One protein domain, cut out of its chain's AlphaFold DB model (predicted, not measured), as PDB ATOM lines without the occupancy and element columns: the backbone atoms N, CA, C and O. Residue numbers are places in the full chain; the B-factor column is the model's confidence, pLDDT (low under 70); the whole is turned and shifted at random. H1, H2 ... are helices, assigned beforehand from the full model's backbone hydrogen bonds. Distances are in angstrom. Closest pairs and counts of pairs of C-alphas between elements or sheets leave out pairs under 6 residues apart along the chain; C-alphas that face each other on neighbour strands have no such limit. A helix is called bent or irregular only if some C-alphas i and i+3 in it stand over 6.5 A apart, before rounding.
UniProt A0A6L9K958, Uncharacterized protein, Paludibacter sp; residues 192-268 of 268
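Overview. This is residues 192 to 268 of the 268 residues of an uncharacterized protein of Paludibacter sp (UniProt A0A6L9K958). The longest helix, H2, stands between a cluster of three helices, in which H1 packs on H3 and H4, and the last helix, H5, which is set off at one end beyond H2. The printed part has 77 residues, with five named helices in the order H1 to H5 and no named strand: all helix. It is compact, with a radius of gyration of the C-alphas of 12.6 A and spans of 37 by 24 by 22 A.

Arrangement. Begin at H2, residues 209 to 221, irregular where C-alphas 210 and 213 are 7.9 A apart. Its residues 212 to 215 alone touch H1, residues 197 to 207, and only just, with 3 pairs of C-alphas within 8 A; the closest C-alphas are those of Leu 205 and Gly 212, 6.2 A apart. The two form a helical hairpin, opposite ways at a shallow tilt of 27 degrees. H1 is the hub: it touches H4, residues 237 to 247, at a steep tilt of 38 degrees, the same way, closest at C-alphas 202 and 238, 5.5 A. It touches H3, residues 225 to 232, about perpendicular at 90 degrees, closest at C-alphas 198 and 228, 5.3 A. H3 and H4 touch only at the corner, closest at C-alphas 232 and 238, 6.3 A. H5, residues 254 to 263, is close to H2 but not clearly touching, closest at C-alphas 214 and 257, 7.4 A; it is apart from H1, H3 and H4. Every O i to N i+4 pair is within hydrogen-bond range in H1, H3 and H4; in H2 7 of 9 are, in H5 5 of 6.

Along the chain. Find C-alpha 209 at (70.081, 29.992, 78.629); H2 runs 18.4 A from there to C-alpha 221. H1 begins at (85.756, 24.464, 77.826) and covers 15.2 A, H3 10.5 A, H4 15.4 A. H5 covers 14.4 A and ends at (73.071, 15.806, 65.113).

Size, cuts and confidence. Look to the C-alphas of Lys 234 and Glu 262 for the two farthest apart, 37.4 A. The printed part has no cut and no long link, and no printed residue is under 70 in pLDDT.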
ATOM      1  N   PHE A 192      84.491  29.659  69.468       89.31
ATOM      2  CA  PHE A 192      84.798  30.614  70.517       89.31
ATOM      3  C   PHE A 192      86.306  30.751  70.722       89.31
ATOM      4  O   PHE A 192      87.004  29.756  70.920       89.31
ATOM      5  N   ASN A 193      86.793  31.993  70.804       88.69
ATOM      6  CA  ASN A 193      88.172  32.306  71.189       88.69
ATOM      7  C   ASN A 193      88.380  32.175  72.714       88.69
ATOM      8  O   ASN A 193      88.817  33.105  73.394       88.69
ATOM      9  N   PHE A 194      87.992  31.028  73.275       91.94
ATOM     10  CA  PHE A 194      88.255  30.673  74.665       91.94
ATOM     11  C   PHE A 194      89.398  29.660  74.734       91.94
ATOM     12  O   PHE A 194      89.451  28.742  73.920       91.94
ATOM     13  N   PRO A 195      90.274  29.743  75.750       90.56
ATOM     14  CA  PRO A 195      91.402  28.820  75.883       90.56
ATOM     15  C   PRO A 195      90.981  27.396  76.282       90.56
ATOM     16  O   PRO A 195      91.774  26.466  76.182       90.56
ATOM     17  N   ASN A 196      89.763  27.209  76.802       94.38
ATOM     18  CA  ASN A 196      89.273  25.923  77.297       94.38
ATOM     19  C   ASN A 196      87.734  25.883  77.379       94.38
ATOM     20  O   ASN A 196      87.047  26.891  77.200       94.38
ATOM     21  N   LEU A 197      87.199  24.702  77.706       96.62
ATOM     22  CA  LEU A 197      85.756  24.464  77.826       96.62
ATOM     23  C   LEU A 197      85.093  25.242  78.975       96.62
ATOM     24  O   LEU A 197      83.902  25.522  78.895       96.62
ATOM     25  N   LEU A 198      85.834  25.640  80.020       97.00
ATOM     26  CA  LEU A 198      85.276  26.456  81.107       97.00
ATOM     27  C   LEU A 198      84.833  27.834  80.590       97.00
ATOM     28  O   LEU A 198      83.786  28.335  80.999       97.00
ATOM     29  N   GLY A 199      85.603  28.442  79.681       95.94
ATOM     30  CA  GLY A 199      85.208  29.692  79.023       95.94
ATOM     31  C   GLY A 199      83.912  29.532  78.226       95.94
ATOM     32  O   GLY A 199      82.977  30.312  78.403       95.94
ATOM     33  N   ILE A 200      83.819  28.455  77.442       96.75
ATOM     34  CA  ILE A 200      82.635  28.127  76.635       96.75
ATOM     35  C   ILE A 200      81.404  27.939  77.517       96.75
ATOM     36  O   ILE A 200      80.371  28.543  77.251       96.75
ATOM     37  N   MET A 201      81.513  27.159  78.592       97.56
ATOM     38  CA  MET A 201      80.378  26.890  79.476       97.56
ATOM     39  C   MET A 201      79.926  28.128  80.247       97.56
ATOM     40  O   MET A 201      78.728  28.372  80.375       97.56
ATOM     41  N   ASN A 202      80.865  28.963  80.704       96.75
ATOM     42  CA  ASN A 202      80.520  30.250  81.310       96.75
ATOM     43  C   ASN A 202      79.777  31.169  80.334       96.75
ATOM     44  O   ASN A 202      78.876  31.895  80.756       96.75
ATOM     45  N   ASN A 203      80.174  31.170  79.060       96.25
ATOM     46  CA  ASN A 203      79.512  31.936  78.012       96.25
ATOM     47  C   ASN A 203      78.121  31.364  77.703       96.25
ATOM     48  O   ASN A 203      77.148  32.108  77.640       96.25
ATOM     49  N   ALA A 204      78.014  30.039  77.594       97.06
ATOM     50  CA  ALA A 204      76.769  29.354  77.282       97.06
ATOM     51  C   ALA A 204      75.686  29.577  78.343       97.06
ATOM     52  O   ALA A 204      74.578  29.981  78.006       97.06
ATOM     53  N   LEU A 205      76.025  29.428  79.626       96.25
ATOM     54  CA  LEU A 205      75.081  29.682  80.722       96.25
ATOM     55  C   LEU A 205      74.694  31.160  80.867       96.25
ATOM     56  O   LEU A 205      73.709  31.469  81.526       96.25
ATOM     57  N   GLN A 206      75.452  32.081  80.271       95.25
ATOM     58  CA  GLN A 206      75.119  33.503  80.293       95.25
ATOM     59  C   GLN A 206      74.234  33.907  79.110       95.25
ATOM     60  O   GLN A 206      73.270  34.642  79.308       95.25
ATOM     61  N   PHE A 207      74.552  33.441  77.899       96.12
ATOM     62  CA  PHE A 207      73.950  33.956  76.663       96.12
ATOM     63  C   PHE A 207      73.035  32.966  75.935       96.12
ATOM     64  O   PHE A 207      72.242  33.393  75.105       96.12
ATOM     65  N   TYR A 208      73.107  31.668  76.239       95.69
ATOM     66  CA  TYR A 208      72.337  30.611  75.565       95.69
ATOM     67  C   TYR A 208      71.427  29.866  76.547       95.69
ATOM     68  O   TYR A 208      71.240  28.657  76.443       95.69
ATOM     69  N   ARG A 209      70.868  30.583  77.532       95.88
ATOM     70  CA  ARG A 209      70.081  29.992  78.629       95.88
ATOM     71  C   ARG A 209      68.831  29.247  78.150       95.88
ATOM     72  O   ARG A 209      68.474  28.240  78.746       95.88
ATOM     73  N   GLU A 210      68.198  29.687  77.067       96.56
ATOM     74  CA  GLU A 210      67.060  28.979  76.443       96.56
ATOM     75  C   GLU A 210      67.447  27.609  75.858       96.56
ATOM     76  O   GLU A 210      66.584  26.824  75.495       96.56
ATOM     77  N   ASN A 211      68.743  27.313  75.769       96.31
ATOM     78  CA  ASN A 211      69.294  26.029  75.341       96.31
ATOM     79  C   ASN A 211      70.136  25.388  76.462       96.31
ATOM     80  O   ASN A 211      70.942  24.487  76.219       96.31
ATOM     81  N   GLY A 212      70.026  25.908  77.688       95.75
ATOM     82  CA  GLY A 212      70.915  25.571  78.792       95.75
ATOM     83  C   GLY A 212      70.769  24.125  79.247       95.75
ATOM     84  O   GLY A 212      71.782  23.483  79.515       95.75
ATOM     85  N   GLU A 213      69.545  23.583  79.267       96.12
ATOM     86  CA  GLU A 213      69.316  22.201  79.706       96.12
ATOM     87  C   GLU A 213      70.026  21.201  78.798       96.12
ATOM     88  O   GLU A 213      70.771  20.349  79.284       96.12
ATOM     89  N   ILE A 214      69.874  21.339  77.478       96.56
ATOM     90  CA  ILE A 214      70.513  20.420  76.534       96.56
ATOM     91  C   ILE A 214      72.040  20.581  76.517       96.56
ATOM     92  O   ILE A 214      72.767  19.597  76.382       96.56
ATOM     93  N   ILE A 215      72.551  21.796  76.742       97.31
ATOM     94  CA  ILE A 215      73.991  22.056  76.886       97.31
ATOM     95  C   ILE A 215      74.549  21.403  78.164       97.31
ATOM     96  O   ILE A 215      75.627  20.802  78.127       97.31
ATOM     97  N   ILE A 216      73.829  21.475  79.287       96.94
ATOM     98  CA  ILE A 216      74.211  20.804  80.539       96.94
ATOM     99  C   ILE A 216      74.131  19.280  80.372       96.94
ATOM    100  O   ILE A 216      75.078  18.584  80.752       96.94
ATOM    101  N   LYS A 217      73.076  18.759  79.727       96.81
ATOM    102  CA  LYS A 217      72.951  17.332  79.386       96.81
ATOM    103  C   LYS A 217      74.133  16.869  78.531       96.81
ATOM    104  O   LYS A 217      74.721  15.832  78.825       96.81
ATOM    105  N   ALA A 218      74.554  17.664  77.545       98.06
ATOM    106  CA  ALA A 218      75.742  17.383  76.741       98.06
ATOM    107  C   ALA A 218      77.033  17.356  77.569       98.06
ATOM    108  O   ALA A 218      77.870  16.473  77.382       98.06
ATOM    109  N   MET A 219      77.203  18.291  78.506       97.69
ATOM    110  CA  MET A 219      78.376  18.318  79.383       97.69
ATOM    111  C   MET A 219      78.483  17.040  80.226       97.69
ATOM    112  O   MET A 219      79.590  16.517  80.381       97.69
ATOM    113  N   ALA A 220      77.356  16.549  80.749       97.00
ATOM    114  CA  ALA A 220      77.292  15.305  81.509       97.00
ATOM    115  C   ALA A 220      77.517  14.076  80.612       97.00
ATOM    116  O   ALA A 220      78.395  13.269  80.904       97.00
ATOM    117  N   CYS A 221      76.796  13.977  79.488       97.62
ATOM    118  CA  CYS A 221      76.886  12.862  78.536       97.62
ATOM    119  C   CYS A 221      78.313  12.651  78.000       97.62
ATOM    120  O   CYS A 221      78.776  11.520  77.902       97.62
ATOM    121  N   TYR A 222      79.041  13.732  77.703       97.94
ATOM    122  CA  TYR A 222      80.430  13.658  77.230       97.94
ATOM    123  C   TYR A 222      81.476  13.720  78.354       97.94
ATOM    124  O   TYR A 222      82.653  13.984  78.081       97.94
ATOM    125  N   GLU A 223      81.061  13.530  79.611       97.06
ATOM    126  CA  GLU A 223      81.937  13.431  80.787       97.06
ATOM    127  C   GLU A 223      82.887  14.637  80.939       97.06
ATOM    128  O   GLU A 223      84.081  14.513  81.231       97.06
ATOM    129  N   ARG A 224      82.384  15.853  80.689       97.12
ATOM    130  CA  ARG A 224      83.182  17.096  80.770       97.12
ATOM    131  C   ARG A 224      83.064  17.810  82.108       97.12
ATOM    132  O   ARG A 224      83.888  18.675  82.408       97.12
ATOM    133  N   GLU A 225      82.080  17.437  82.914       95.00
ATOM    134  CA  GLU A 225      81.742  18.112  84.164       95.00
ATOM    135  C   GLU A 225      82.918  18.181  85.150       95.00
ATOM    136  O   GLU A 225      83.221  19.264  85.653       95.00
ATOM    137  N   HIS A 226      83.621  17.065  85.384       94.06
ATOM    138  CA  HIS A 226      84.758  17.018  86.311       94.06
ATOM    139  C   HIS A 226      85.850  18.017  85.913       94.06
ATOM    140  O   HIS A 226      86.198  18.910  86.682       94.06
ATOM    141  N   LYS A 227      86.301  17.940  84.655       94.12
ATOM    142  CA  LYS A 227      87.335  18.818  84.093       94.12
ATOM    143  C   LYS A 227      86.952  20.298  84.181       94.12
ATOM    144  O   LYS A 227      87.796  21.148  84.455       94.12
ATOM    145  N   ILE A 228      85.683  20.634  83.945       95.50
ATOM    146  CA  ILE A 228      85.196  22.018  84.046       95.50
ATOM    147  C   ILE A 228      85.195  22.492  85.506       95.50
ATOM    148  O   ILE A 228      85.653  23.605  85.778       95.50
ATOM    149  N   LYS A 229      84.734  21.658  86.448       93.38
ATOM    150  CA  LYS A 229      84.727  21.981  87.885       93.38
ATOM    151  C   LYS A 229      86.136  22.160  88.451       93.38
ATOM    152  O   LYS A 229      86.349  23.092  89.224       93.38
ATOM    153  N   GLU A 230      87.093  21.331  88.037       94.12
ATOM    154  CA  GLU A 230      88.505  21.469  88.424       94.12
ATOM    155  C   GLU A 230      89.076  22.825  87.996       94.12
ATOM    156  O   GLU A 230      89.676  23.540  88.802       94.12
ATOM    157  N   LEU A 231      88.829  23.229  86.745       93.38
ATOM    158  CA  LEU A 231      89.264  24.530  86.232       93.38
ATOM    159  C   LEU A 231      88.578  25.706  86.957       93.38
ATOM    160  O   LEU A 231      89.175  26.775  87.101       93.38
ATOM    161  N   ASP A 232      87.339  25.526  87.422       95.12
ATOM    162  CA  ASP A 232      86.564  26.549  88.139       95.12
ATOM    163  C   ASP A 232      86.892  26.637  89.642       95.12
ATOM    164  O   ASP A 232      86.383  27.526  90.332       95.12
ATOM    165  N   TYR A 233      87.750  25.760  90.179       89.94
ATOM    166  CA  TYR A 233      87.983  25.631  91.624       89.94
ATOM    167  C   TYR A 233      88.298  26.969  92.314       89.94
ATOM    168  O   TYR A 233      87.718  27.277  93.355       89.94
ATOM    169  N   LYS A 234      89.157  27.798  91.703       84.12
ATOM    170  CA  LYS A 234      89.608  29.074  92.289       84.12
ATOM    171  C   LYS A 234      88.618  30.230  92.134       84.12
ATOM    172  O   LYS A 234      88.574  31.090  93.004       84.12
ATOM    173  N   LYS A 235      87.883  30.303  91.017       91.25
ATOM    174  CA  LYS A 235      87.018  31.459  90.702       91.25
ATOM    175  C   LYS A 235      85.547  31.219  91.035       91.25
ATOM    176  O   LYS A 235      84.846  32.182  91.317       91.25
ATOM    177  N   GLY A 236      85.075  29.973  90.983       92.44
ATOM    178  CA  GLY A 236      83.690  29.615  91.309       92.44
ATOM    179  C   GLY A 236      82.632  30.236  90.388       92.44
ATOM    180  O   GLY A 236      81.448  30.234  90.726       92.44
ATOM    181  N   ASN A 237      83.032  30.811  89.251       94.69
ATOM    182  CA  ASN A 237      82.130  31.560  88.380       94.69
ATOM    183  C   ASN A 237      81.161  30.630  87.660       94.69
ATOM    184  O   ASN A 237      79.976  30.953  87.566       94.69
ATOM    185  N   PHE A 238      81.651  29.481  87.195       96.50
ATOM    186  CA  PHE A 238      80.795  28.493  86.552       96.50
ATOM    187  C   PHE A 238      79.802  27.910  87.555       96.50
ATOM    188  O   PHE A 238      78.609  27.892  87.269       96.50
ATOM    189  N   ARG A 239      80.259  27.537  88.761       95.44
ATOM    190  CA  ARG A 239      79.366  27.060  89.832       95.44
ATOM    191  C   ARG A 239      78.256  28.061  90.161       95.44
ATOM    192  O   ARG A 239      77.100  27.663  90.262       95.44
ATOM    193  N   ARG A 240      78.589  29.352  90.271       96.44
ATOM    194  CA  ARG A 240      77.601  30.417  90.507       96.44
ATOM    195  C   ARG A 240      76.591  30.532  89.362       96.44
ATOM    196  O   ARG A 240      75.396  30.565  89.628       96.44
ATOM    197  N   LYS A 241      77.057  30.564  88.109       96.62
ATOM    198  CA  LYS A 241      76.182  30.648  86.926       96.62
ATOM    199  C   LYS A 241      75.287  29.421  86.768       96.62
ATOM    200  O   LYS A 241      74.142  29.560  86.362       96.62
ATOM    201  N   LEU A 242      75.800  28.235  87.091       96.62
ATOM    202  CA  LEU A 242      75.021  27.001  87.065       96.62
ATOM    203  C   LEU A 242      73.908  27.035  88.119       96.62
ATOM    204  O   LEU A 242      72.762  26.759  87.792       96.62
ATOM    205  N   ALA A 243      74.221  27.448  89.350       96.12
ATOM    206  CA  ALA A 243      73.207  27.616  90.391       96.12
ATOM    207  C   ALA A 243      72.144  28.659  90.001       96.12
ATOM    208  O   ALA A 243      70.956  28.422  90.192       96.12
ATOM    209  N   GLU A 244      72.562  29.782  89.408       96.25
ATOM    210  CA  GLU A 244      71.652  30.822  88.913       96.25
ATOM    211  C   GLU A 244      70.748  30.320  87.778       96.25
ATOM    212  O   GLU A 244      69.567  30.671  87.722       96.25
ATOM    213  N   PHE A 245      71.293  29.503  86.872       96.88
ATOM    214  CA  PHE A 245      70.524  28.871  85.809       96.88
ATOM    215  C   PHE A 245      69.445  27.943  86.381       96.88
ATOM    216  O   PHE A 245      68.288  28.071  85.992       96.88
ATOM    217  N   GLU A 246      69.799  27.068  87.327       95.44
ATOM    218  CA  GLU A 246      68.839  26.143  87.942       95.44
ATOM    219  C   GLU A 246      67.765  26.872  88.758       95.44
ATOM    220  O   GLU A 246      66.598  26.483  88.723       95.44
ATOM    221  N   SER A 247      68.118  27.961  89.452       96.56
ATOM    222  CA  SER A 247      67.140  28.744  90.215       96.56
ATOM    223  C   SER A 247      66.213  29.586  89.334       96.56
ATOM    224  O   SER A 247      65.110  29.914  89.754       96.56
ATOM    225  N   ASN A 248      66.661  29.967  88.131       95.12
ATOM    226  CA  ASN A 248      65.945  30.864  87.220       95.12
ATOM    227  C   ASN A 248      65.926  30.293  85.798       95.12
ATOM    228  O   ASN A 248      66.425  30.907  84.844       95.12
ATOM    229  N   LYS A 249      65.389  29.086  85.654       94.12
ATOM    230  CA  LYS A 249      65.409  28.363  84.386       94.12
ATOM    231  C   LYS A 249      64.423  28.975  83.377       94.12
ATOM    232  O   LYS A 249      63.235  29.065  83.686       94.12
ATOM    233  N   PRO A 250      64.871  29.404  82.181       94.69
ATOM    234  CA  PRO A 250      63.962  29.901  81.152       94.69
ATOM    235  C   PRO A 250      63.234  28.752  80.443       94.69
ATOM    236  O   PRO A 250      63.623  27.587  80.548       94.69
ATOM    237  N   ILE A 251      62.213  29.093  79.657       95.81
ATOM    238  CA  ILE A 251      61.574  28.150  78.729       95.81
ATOM    239  C   ILE A 251      62.621  27.688  77.707       95.81
ATOM    240  O   ILE A 251      63.322  28.516  77.124       95.81
ATOM    241  N   GLN A 252      62.743  26.372  77.518       95.12
ATOM    242  CA  GLN A 252      63.728  25.797  76.604       95.12
ATOM    243  C   GLN A 252      63.259  25.838  75.140       95.12
ATOM    244  O   GLN A 252      62.062  25.764  74.842       95.12
ATOM    245  N   ASN A 253      64.213  25.961  74.217       92.69
ATOM    246  CA  ASN A 253      63.967  26.060  72.783       92.69
ATOM    247  C   ASN A 253      63.800  24.671  72.137       92.69
ATOM    248  O   ASN A 253      64.774  23.969  71.857       92.69
ATOM    249  N   LYS A 254      62.552  24.311  71.827       92.88
ATOM    250  CA  LYS A 254      62.204  23.020  71.205       92.88
ATOM    251  C   LYS A 254      62.759  22.833  69.791       92.88
ATOM    252  O   LYS A 254      63.020  21.705  69.383       92.88
ATOM    253  N   ASP A 255      62.950  23.917  69.038       92.56
ATOM    254  CA  ASP A 255      63.477  23.826  67.672       92.56
ATOM    255  C   ASP A 255      64.918  23.309  67.685       92.56
ATOM    256  O   ASP A 255      65.296  22.493  66.840       92.56
ATOM    257  N   LEU A 256      65.716  23.731  68.675       93.12
ATOM    258  CA  LEU A 256      67.057  23.187  68.859       93.12
ATOM    259  C   LEU A 256      67.001  21.714  69.274       93.12
ATOM    260  O   LEU A 256      67.733  20.917  68.699       93.12
ATOM    261  N   GLU A 257      66.143  21.336  70.225       91.06
ATOM    262  CA  GLU A 257      66.016  19.939  70.677       91.06
ATOM    263  C   GLU A 257      65.759  18.977  69.511       91.06
ATOM    264  O   GLU A 257      66.427  17.947  69.408       91.06
ATOM    265  N   ASN A 258      64.886  19.359  68.574       91.81
ATOM    266  CA  ASN A 258      64.621  18.574  67.368       91.81
ATOM    267  C   ASN A 258      65.882  18.378  66.507       91.81
ATOM    268  O   ASN A 258      66.127  17.275  66.021       91.81
ATOM    269  N   LEU A 259      66.723  19.410  66.353       95.50
ATOM    270  CA  LEU A 259      68.004  19.274  65.646       95.50
ATOM    271  C   LEU A 259      68.984  18.355  66.382       95.50
ATOM    272  O   LEU A 259      69.766  17.644  65.744       95.50
ATOM    273  N   ILE A 260      68.975  18.381  67.716       95.62
ATOM    274  CA  ILE A 260      69.902  17.596  68.533       95.62
ATOM    275  C   ILE A 260      69.681  16.096  68.353       95.62
ATOM    276  O   ILE A 260      70.672  15.373  68.278       95.62
ATOM    277  N   VAL A 261      68.436  15.642  68.184       93.19
ATOM    278  CA  VAL A 261      68.115  14.225  67.933       93.19
ATOM    279  C   VAL A 261      68.897  13.667  66.737       93.19
ATOM    280  O   VAL A 261      69.406  12.549  66.786       93.19
ATOM    281  N   GLU A 262      69.050  14.453  65.673       94.81
ATOM    282  CA  GLU A 262      69.738  14.022  64.450       94.81
ATOM    283  C   GLU A 262      71.254  14.274  64.508       94.81
ATOM    284  O   GLU A 262      72.077  13.458  64.068       94.81
ATOM    285  N   LEU A 263      71.663  15.415  65.070       96.88
ATOM    286  CA  LEU A 263      73.071  15.806  65.113       96.88
ATOM    287  C   LEU A 263      73.868  15.055  66.190       96.88
ATOM    288  O   LEU A 263      75.025  14.681  65.946       96.88
ATOM    289  N   PHE A 264      73.246  14.801  67.339       96.75
ATOM    290  CA  PHE A 264      73.839  14.210  68.540       96.75
ATOM    291  C   PHE A 264      72.855  13.219  69.193       96.75
ATOM    292  O   PHE A 264      72.374  13.471  70.300       96.75
ATOM    293  N   PRO A 265      72.538  12.095  68.522       95.12
ATOM    294  CA  PRO A 265      71.543  11.129  68.997       95.12
ATOM    295  C   PRO A 265      71.838  10.569  70.396       95.12
ATOM    296  O   PRO A 265      70.923  10.166  71.099       95.12
ATOM    297  N   GLU A 266      73.097  10.577  70.834       95.06
ATOM    298  CA  GLU A 266      73.496  10.178  72.189       95.06
ATOM    299  C   GLU A 266      72.972  11.102  73.309       95.06
ATOM    300  O   GLU A 266      73.067  10.758  74.485       95.06
ATOM    301  N   LEU A 267      72.452  12.284  72.960       93.50
ATOM    302  CA  LEU A 267      71.901  13.258  73.903       93.50
ATOM    303  C   LEU A 267      70.399  13.116  74.118       93.50
ATOM    304  O   LEU A 267      69.841  13.932  74.855       93.50
ATOM    305  N   VAL A 268      69.735  12.150  73.489       83.25
ATOM    306  CA  VAL A 268      68.287  11.940  73.618       83.25
ATOM    307  C   VAL A 268      68.033  10.787  74.562       83.25
ATOM    308  O   VAL A 268      68.426   9.648  74.238       83.25
TER     309      VAL A 268